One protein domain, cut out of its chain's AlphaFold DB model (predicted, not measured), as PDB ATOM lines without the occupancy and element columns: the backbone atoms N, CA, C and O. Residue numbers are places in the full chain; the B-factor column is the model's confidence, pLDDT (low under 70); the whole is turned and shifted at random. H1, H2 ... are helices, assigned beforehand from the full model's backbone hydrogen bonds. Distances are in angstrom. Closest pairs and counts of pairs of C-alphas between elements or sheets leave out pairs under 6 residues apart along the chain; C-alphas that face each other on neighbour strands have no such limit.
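AT A GLANCE: This is residues 3 to 61 of the 71 residues of an uncharacterized protein of Marinobacterium stanieri (UniProt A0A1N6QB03). An open zigzag of five helices strung end to end, with H3, the longest, and H4 making the long middle and few contacts between the parts. At one end H1 and H2 form a small corner, with H1 folded back toward H3, and at the other end H5 is turned steeply from H4. The printed part has 59 residues, with five named helices in the order H1, H2, H3, H4, H5 and no named strand, and its class is all helix. It is extended, a rod, with a radius of gyration of the C-alphas of 17.8 A and spans of 52 by 20 by 14 A.

IN THESE COORDINATES: H3, residues 23 to 37, is 20.9 A from first to last C-alpha and begins with C-alpha 23 at (-48.743, -13.052, -6.186). After it come H4, residues 39 to 49, 15.2 A long, and H5, residues 52 to 61, 14.3 A long, which ends with C-alpha 61 at (-47.470, 26.917, 17.321). Before H3 come H2, residues 14 to 20, 10.1 A long, and H1, residues 3 to 10, 10.6 A long, which begins with C-alpha 3 at (-45.131, -3.831, -11.145).

HOW THE PARTS SIT: H3 touches no helix, but H1 and H3 are near each other, with 5 pairs of C-alphas within 10 A. H2 and H3 meet only through their link. H1 and H2 touch, their closest C-alphas, those of Ala 7 and Val 14, being 5.2 A apart. These two run the same way at a steep tilt of 68 degrees, only just short of about perpendicular. H3 and H4 are close but not clearly touching, with the C-alphas of Leu 35 and Tyr 41 closest at 6.8 A. Their lines are about perpendicular, at 76 degrees. H4 and H5 are close but not clearly touching, with the C-alphas of Gln 47 and Gln 55 closest at 7.6 A. They run opposite ways at a steep tilt of 56 degrees. H3 and H5 are apart, and H1 and H2 are each apart from both H4 and H5. Each O i to N i+4 pair inside H1, H2, H3, H4 and H5 is within hydrogen-bond range.

THE WHOLE: The two C-alphas farthest apart are those of Leu 19 and Glu 60, at 53.1 A. The printed part has no cut, and its four links are tight. Residues 19 to 25, of which 23 to 25 belong to H3, stand free, as do residues 31 to 46, of which 31 to 37 belong to H3 and 39 to 46 to H4. The mean pLDDT of the printed part is 73.1, and residues 33 to 59 and residue 61 of this model are under 70.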
ATOM      1  N   LEU A   3     -46.191  -2.849 -10.897       74.56
ATOM      2  CA  LEU A   3     -45.131  -3.831 -11.145       74.56
ATOM      3  C   LEU A   3     -43.869  -3.207 -11.752       74.56
ATOM      4  O   LEU A   3     -42.771  -3.668 -11.474       74.56
ATOM      5  N   PHE A   4     -44.007  -2.125 -12.523       79.31
ATOM      6  CA  PHE A   4     -42.867  -1.394 -13.079       79.31
ATOM      7  C   PHE A   4     -42.075  -0.649 -12.002       79.31
ATOM      8  O   PHE A   4     -40.857  -0.622 -12.069       79.31
ATOM      9  N   GLN A   5     -42.747  -0.083 -10.996       77.31
ATOM     10  CA  GLN A   5     -42.083   0.592  -9.875       77.31
ATOM     11  C   GLN A   5     -41.370  -0.415  -8.969       77.31
ATOM     12  O   GLN A   5     -40.277  -0.145  -8.478       77.31
ATOM     13  N   LEU A   6     -41.975  -1.589  -8.773       79.00
ATOM     14  CA  LEU A   6     -41.365  -2.677  -8.017       79.00
ATOM     15  C   LEU A   6     -40.139  -3.242  -8.757       79.00
ATOM     16  O   LEU A   6     -39.067  -3.377  -8.175       79.00
ATOM     17  N   ALA A   7     -40.276  -3.490 -10.059       83.19
ATOM     18  CA  ALA A   7     -39.189  -3.897 -10.945       83.19
ATOM     19  C   ALA A   7     -38.012  -2.903 -10.909       83.19
ATOM     20  O   ALA A   7     -36.874  -3.309 -10.670       83.19
ATOM     21  N   ASP A   8     -38.297  -1.605 -11.033       81.62
ATOM     22  CA  ASP A   8     -37.303  -0.527 -10.977       81.62
ATOM     23  C   ASP A   8     -36.577  -0.474  -9.620       81.62
ATOM     24  O   ASP A   8     -35.348  -0.474  -9.564       81.62
ATOM     25  N   ARG A   9     -37.320  -0.569  -8.507       79.19
ATOM     26  CA  ARG A   9     -36.759  -0.587  -7.145       79.19
ATOM     27  C   ARG A   9     -35.783  -1.740  -6.909       79.19
ATOM     28  O   ARG A   9     -34.804  -1.574  -6.185       79.19
ATOM     29  N   HIS A  10     -36.070  -2.907  -7.473       80.88
ATOM     30  CA  HIS A  10     -35.233  -4.095  -7.313       80.88
ATOM     31  C   HIS A  10     -34.182  -4.243  -8.422       80.88
ATOM     32  O   HIS A  10     -33.388  -5.182  -8.366       80.88
ATOM     33  N   GLY A  11     -34.160  -3.345  -9.415       85.19
ATOM     34  CA  GLY A  11     -33.284  -3.454 -10.585       85.19
ATOM     35  C   GLY A  11     -33.557  -4.709 -11.420       85.19
ATOM     36  O   GLY A  11     -32.642  -5.259 -12.033       85.19
ATOM     37  N   LYS A  12     -34.800  -5.202 -11.407       88.69
ATOM     38  CA  LYS A  12     -35.233  -6.434 -12.081       88.69
ATOM     39  C   LYS A  12     -36.233  -6.106 -13.180       88.69
ATOM     40  O   LYS A  12     -36.844  -5.046 -13.190       88.69
ATOM     41  N   SER A  13     -36.431  -7.025 -14.117       88.94
ATOM     42  CA  SER A  13     -37.552  -6.928 -15.059       88.94
ATOM     43  C   SER A  13     -38.869  -7.334 -14.387       88.94
ATOM     44  O   SER A  13     -38.873  -8.154 -13.470       88.94
ATOM     45  N   VAL A  14     -40.002  -6.823 -14.882       85.31
ATOM     46  CA  VAL A  14     -41.343  -7.199 -14.382       85.31
ATOM     47  C   VAL A  14     -41.532  -8.719 -14.373       85.31
ATOM     48  O   VAL A  14     -41.971  -9.280 -13.378       85.31
ATOM     49  N   ARG A  15     -41.079  -9.399 -15.432       85.94
ATOM     50  CA  ARG A  15     -41.161 -10.858 -15.551       85.94
ATOM     51  C   ARG A  15     -40.338 -11.599 -14.491       85.94
ATOM     52  O   ARG A  15     -40.720 -12.685 -14.082       85.94
ATOM     53  N   GLN A  16     -39.198 -11.049 -14.071       85.81
ATOM     54  CA  GLN A  16     -38.399 -11.635 -12.987       85.81
ATOM     55  C   GLN A  16     -39.089 -11.462 -11.637       85.81
ATOM     56  O   GLN A  16     -39.092 -12.396 -10.847       85.81
ATOM     57  N   VAL A  17     -39.720 -10.309 -11.404       85.50
ATOM     58  CA  VAL A  17     -40.511 -10.060 -10.192       85.50
ATOM     59  C   VAL A  17     -41.687 -11.039 -10.098       85.50
ATOM     60  O   VAL A  17     -41.886 -11.639  -9.052       85.50
ATOM     61  N   GLU A  18     -42.407 -11.270 -11.197       84.12
ATOM     62  CA  GLU A  18     -43.524 -12.230 -11.251       84.12
ATOM     63  C   GLU A  18     -43.099 -13.699 -11.066       84.12
ATOM     64  O   GLU A  18     -43.924 -14.535 -10.708       84.12
ATOM     65  N   LEU A  19     -41.835 -14.032 -11.352       85.69
ATOM     66  CA  LEU A  19     -41.294 -15.388 -11.194       85.69
ATOM     67  C   LEU A  19     -40.694 -15.634  -9.808       85.69
ATOM     68  O   LEU A  19     -40.729 -16.762  -9.325       85.69
ATOM     69  N   GLU A  20     -40.089 -14.613  -9.207       84.56
ATOM     70  CA  GLU A  20     -39.419 -14.725  -7.911       84.56
ATOM     71  C   GLU A  20     -40.362 -14.510  -6.731       84.56
ATOM     72  O   GLU A  20     -40.159 -15.137  -5.695       84.56
ATOM     73  N   TYR A  21     -41.361 -13.636  -6.876       81.56
ATOM     74  CA  TYR A  21     -42.286 -13.308  -5.800       81.56
ATOM     75  C   TYR A  21     -43.664 -13.903  -6.088       81.56
ATOM     76  O   TYR A  21     -44.217 -13.679  -7.170       81.56
ATOM     77  N   PRO A  22     -44.251 -14.649  -5.138       84.50
ATOM     78  CA  PRO A  22     -45.611 -15.130  -5.281       84.50
ATOM     79  C   PRO A  22     -46.598 -13.947  -5.354       84.50
ATOM     80  O   PRO A  22     -46.333 -12.878  -4.796       84.50
ATOM     81  N   PRO A  23     -47.758 -14.121  -6.014       81.06
ATOM     82  CA  PRO A  23     -48.743 -13.052  -6.186       81.06
ATOM     83  C   PRO A  23     -49.187 -12.404  -4.869       81.06
ATOM     84  O   PRO A  23     -49.425 -11.199  -4.837       81.06
ATOM     85  N   ASP A  24     -49.251 -13.187  -3.792       81.12
ATOM     86  CA  ASP A  24     -49.660 -12.720  -2.465       81.12
ATOM     87  C   ASP A  24     -48.654 -11.714  -1.878       81.12
ATOM     88  O   ASP A  24     -49.050 -10.657  -1.393       81.12
ATOM     89  N   GLU A  25     -47.345 -11.957  -2.025       79.56
ATOM     90  CA  GLU A  25     -46.303 -11.010  -1.596       79.56
ATOM     91  C   GLU A  25     -46.337  -9.717  -2.424       79.56
ATOM     92  O   GLU A  25     -46.157  -8.617  -1.898       79.56
ATOM     93  N   ILE A  26     -46.620  -9.824  -3.725       79.44
ATOM     94  CA  ILE A  26     -46.779  -8.655  -4.598       79.44
ATOM     95  C   ILE A  26     -47.987  -7.816  -4.148       79.44
ATOM     96  O   ILE A  26     -47.907  -6.585  -4.139       79.44
ATOM     97  N   LEU A  27     -49.093  -8.459  -3.759       80.25
ATOM     98  CA  LEU A  27     -50.292  -7.789  -3.247       80.25
ATOM     99  C   LEU A  27     -50.034  -7.090  -1.908       80.25
ATOM    100  O   LEU A  27     -50.384  -5.916  -1.779       80.25
ATOM    101  N   GLU A  28     -49.359  -7.741  -0.962       77.75
ATOM    102  CA  GLU A  28     -48.980  -7.119   0.315       77.75
ATOM    103  C   GLU A  28     -48.123  -5.863   0.104       77.75
ATOM    104  O   GLU A  28     -48.328  -4.832   0.747       77.75
ATOM    105  N   TRP A  29     -47.203  -5.894  -0.863       73.56
ATOM    106  CA  TRP A  29     -46.407  -4.723  -1.225       73.56
ATOM    107  C   TRP A  29     -47.240  -3.603  -1.851       73.56
ATOM    108  O   TRP A  29     -46.980  -2.425  -1.582       73.56
ATOM    109  N   ILE A  30     -48.246  -3.933  -2.669       74.00
ATOM    110  CA  ILE A  30     -49.198  -2.949  -3.212       74.00
ATOM    111  C   ILE A  30     -49.941  -2.265  -2.071       74.00
ATOM    112  O   ILE A  30     -50.030  -1.034  -2.049       74.00
ATOM    113  N   GLU A  31     -50.454  -3.044  -1.124       72.19
ATOM    114  CA  GLU A  31     -51.188  -2.535   0.030       72.19
ATOM    115  C   GLU A  31     -50.299  -1.678   0.928       72.19
ATOM    116  O   GLU A  31     -50.668  -0.552   1.252       72.19
ATOM    117  N   PHE A  32     -49.084  -2.133   1.237       70.56
ATOM    118  CA  PHE A  32     -48.116  -1.364   2.015       70.56
ATOM    119  C   PHE A  32     -47.740  -0.045   1.333       70.56
ATOM    120  O   PHE A  32     -47.676   1.004   1.975       70.56
ATOM    121  N   THR A  33     -47.529  -0.058   0.017       68.75
ATOM    122  CA  THR A  33     -47.181   1.159  -0.728       68.75
ATOM    123  C   THR A  33     -48.360   2.131  -0.791       68.75
ATOM    124  O   THR A  33     -48.158   3.339  -0.681       68.75
ATOM    125  N   ARG A  34     -49.594   1.624  -0.912       66.44
ATOM    126  CA  ARG A  34     -50.816   2.436  -0.795       66.44
ATOM    127  C   ARG A  34     -50.955   3.037   0.602       66.44
ATOM    128  O   ARG A  34     -51.142   4.241   0.709       66.44
ATOM    129  N   LEU A  35     -50.741   2.244   1.649       64.44
ATOM    130  CA  LEU A  35     -50.740   2.700   3.043       64.44
ATOM    131  C   LEU A  35     -49.661   3.761   3.314       64.44
ATOM    132  O   LEU A  35     -49.888   4.696   4.074       64.44
ATOM    133  N   GLN A  36     -48.487   3.657   2.683       64.62
ATOM    134  CA  GLN A  36     -47.448   4.690   2.761       64.62
ATOM    135  C   GLN A  36     -47.751   5.926   1.900       64.62
ATOM    136  O   GLN A  36     -47.234   7.007   2.185       64.62
ATOM    137  N   SER A  37     -48.535   5.778   0.836       62.72
ATOM    138  CA  SER A  37     -48.996   6.875  -0.016       62.72
ATOM    139  C   SER A  37     -50.152   7.656   0.615       62.72
ATOM    140  O   SER A  37     -50.385   8.793   0.204       62.72
ATOM    141  N   ASP A  38     -50.861   7.078   1.585       69.00
ATOM    142  CA  ASP A  38     -51.901   7.770   2.338       69.00
ATOM    143  C   ASP A  38     -51.267   8.747   3.331       69.00
ATOM    144  O   ASP A  38     -50.821   8.395   4.429       69.00
ATOM    145  N   GLN A  39     -51.221  10.011   2.917       61.84
ATOM    146  CA  GLN A  39     -50.777  11.122   3.750       61.84
ATOM    147  C   GLN A  39     -51.601  11.197   5.048       61.84
ATOM    148  O   GLN A  39     -51.024  11.402   6.109       61.84
ATOM    149  N   GLU A  40     -52.905  10.899   4.999       62.03
ATOM    150  CA  GLU A  40     -53.774  10.826   6.186       62.03
ATOM    151  C   GLU A  40     -53.335   9.750   7.187       62.03
ATOM    152  O   GLU A  40     -53.386   9.969   8.400       62.03
ATOM    153  N   TYR A  41     -52.860   8.593   6.716       63.81
ATOM    154  CA  TYR A  41     -52.389   7.527   7.600       63.81
ATOM    155  C   TYR A  41     -51.050   7.893   8.248       63.81
ATOM    156  O   TYR A  41     -50.868   7.688   9.451       63.81
ATOM    157  N   LYS A  42     -50.136   8.507   7.485       61.28
ATOM    158  CA  LYS A  42     -48.885   9.071   8.016       61.28
ATOM    159  C   LYS A  42     -49.145  10.178   9.033       61.28
ATOM    160  O   LYS A  42     -48.527  10.163  10.094       61.28
ATOM    161  N   ASP A  43     -50.078  11.079   8.754       65.19
ATOM    162  CA  ASP A  43     -50.451  12.163   9.662       65.19
ATOM    163  C   ASP A  43     -51.093  11.600  10.941       65.19
ATOM    164  O   ASP A  43     -50.763  12.041  12.041       65.19
ATOM    165  N   THR A  44     -51.908  10.546  10.833       63.12
ATOM    166  CA  THR A  44     -52.499   9.840  11.984       63.12
ATOM    167  C   THR A  44     -51.445   9.109  12.823       63.12
ATOM    168  O   THR A  44     -51.490   9.152  14.053       63.12
ATOM    169  N   LEU A  45     -50.467   8.451  12.192       59.62
ATOM    170  CA  LEU A  45     -49.330   7.820  12.878       59.62
ATOM    171  C   LEU A  45     -48.449   8.859  13.577       59.62
ATOM    172  O   LEU A  45     -48.084   8.668  14.734       59.62
ATOM    173  N   MET A  46     -48.157   9.978  12.910       59.50
ATOM    174  CA  MET A  46     -47.385  11.085  13.478       59.50
ATOM    175  C   MET A  46     -48.124  11.759  14.637       59.50
ATOM    176  O   MET A  46     -47.494  12.109  15.628       59.50
ATOM    177  N   GLN A  47     -49.450  11.902  14.562       61.50
ATOM    178  CA  GLN A  47     -50.264  12.391  15.679       61.50
ATOM    179  C   GLN A  47     -50.291  11.404  16.852       61.50
ATOM    180  O   GLN A  47     -50.243  11.835  17.998       61.50
ATOM    181  N   ARG A  48     -50.329  10.092  16.586       59.25
ATOM    182  CA  ARG A  48     -50.320   9.048  17.626       59.25
ATOM    183  C   ARG A  48     -48.967   8.861  18.312       59.25
ATOM    184  O   ARG A  48     -48.947   8.422  19.455       59.25
ATOM    185  N   MET A  49     -47.858   9.153  17.629       56.22
ATOM    186  CA  MET A  49     -46.509   9.050  18.203       56.22
ATOM    187  C   MET A  49     -46.032  10.326  18.906       56.22
ATOM    188  O   MET A  49     -44.986  10.289  19.549       56.22
ATOM    189  N   ARG A  50     -46.771  11.440  18.816       63.31
ATOM    190  CA  ARG A  50     -46.458  12.644  19.594       63.31
ATOM    191  C   ARG A  50     -46.836  12.429  21.050       63.31
ATOM    192  O   ARG A  50     -47.952  12.020  21.365       63.31
ATOM    193  N   THR A  51     -45.899  12.738  21.934       68.75
ATOM    194  CA  THR A  51     -46.189  12.841  23.365       68.75
ATOM    195  C   THR A  51     -47.203  13.972  23.608       68.75
ATOM    196  O   THR A  51     -47.292  14.902  22.799       68.75
ATOM    197  N   PRO A  52     -47.982  13.938  24.706       67.44
ATOM    198  CA  PRO A  52     -48.931  15.009  25.026       67.44
ATOM    199  C   PRO A  52     -48.276  16.400  25.053       67.44
ATOM    200  O   PRO A  52     -48.901  17.391  24.682       67.44
ATOM    201  N   GLU A  53     -47.000  16.463  25.438       67.75
ATOM    202  CA  GLU A  53     -46.203  17.690  25.485       67.75
ATOM    203  C   GLU A  53     -45.868  18.224  24.082       67.75
ATOM    204  O   GLU A  53     -46.029  19.415  23.815       67.75
ATOM    205  N   GLU A  54     -45.483  17.358  23.143       66.44
ATOM    206  CA  GLU A  54     -45.224  17.748  21.748       66.44
ATOM    207  C   GLU A  54     -46.509  18.110  20.994       66.44
ATOM    208  O   GLU A  54     -46.506  18.972  20.112       66.44
ATOM    209  N   GLN A  55     -47.626  17.466  21.342       66.06
ATOM    210  CA  GLN A  55     -48.933  17.807  20.790       66.06
ATOM    211  C   GLN A  55     -49.389  19.195  21.259       66.06
ATOM    212  O   GLN A  55     -49.884  19.973  20.441       66.06
ATOM    213  N   ALA A  56     -49.176  19.525  22.537       67.81
ATOM    214  CA  ALA A  56     -49.448  20.853  23.078       67.81
ATOM    215  C   ALA A  56     -48.584  21.927  22.398       67.81
ATOM    216  O   ALA A  56     -49.125  22.921  21.918       67.81
ATOM    217  N   ALA A  57     -47.278  21.685  22.243       69.44
ATOM    218  CA  ALA A  57     -46.370  22.618  21.574       69.44
ATOM    219  C   ALA A  57     -46.749  22.870  20.101       69.44
ATOM    220  O   ALA A  57     -46.681  24.000  19.618       69.44
ATOM    221  N   TRP A  58     -47.197  21.839  19.378       68.62
ATOM    222  CA  TRP A  58     -47.660  21.997  17.997       68.62
ATOM    223  C   TRP A  58     -48.983  22.772  17.899       68.62
ATOM    224  O   TRP A  58     -49.134  23.607  17.007       68.62
ATOM    225  N   LEU A  59     -49.928  22.534  18.816       68.12
ATOM    226  CA  LEU A  59     -51.180  23.297  18.889       68.12
ATOM    227  C   LEU A  59     -50.922  24.769  19.220       68.12
ATOM    228  O   LEU A  59     -51.507  25.647  18.589       68.12
ATOM    229  N   GLU A  60     -50.019  25.044  20.160       70.31
ATOM    230  CA  GLU A  60     -49.600  26.408  20.485       70.31
ATOM    231  C   GLU A  60     -48.937  27.093  19.286       70.31
ATOM    232  O   GLU A  60     -49.239  28.250  19.004       70.31
ATOM    233  N   GLN A  61     -48.107  26.377  18.522       67.06
ATOM    234  CA  GLN A  61     -47.470  26.917  17.321       67.06
ATOM    235  C   GLN A  61     -48.481  27.229  16.204       67.06
ATOM    236  O   GLN A  61     -48.379  28.276  15.573       67.06
TER     237      GLN A  61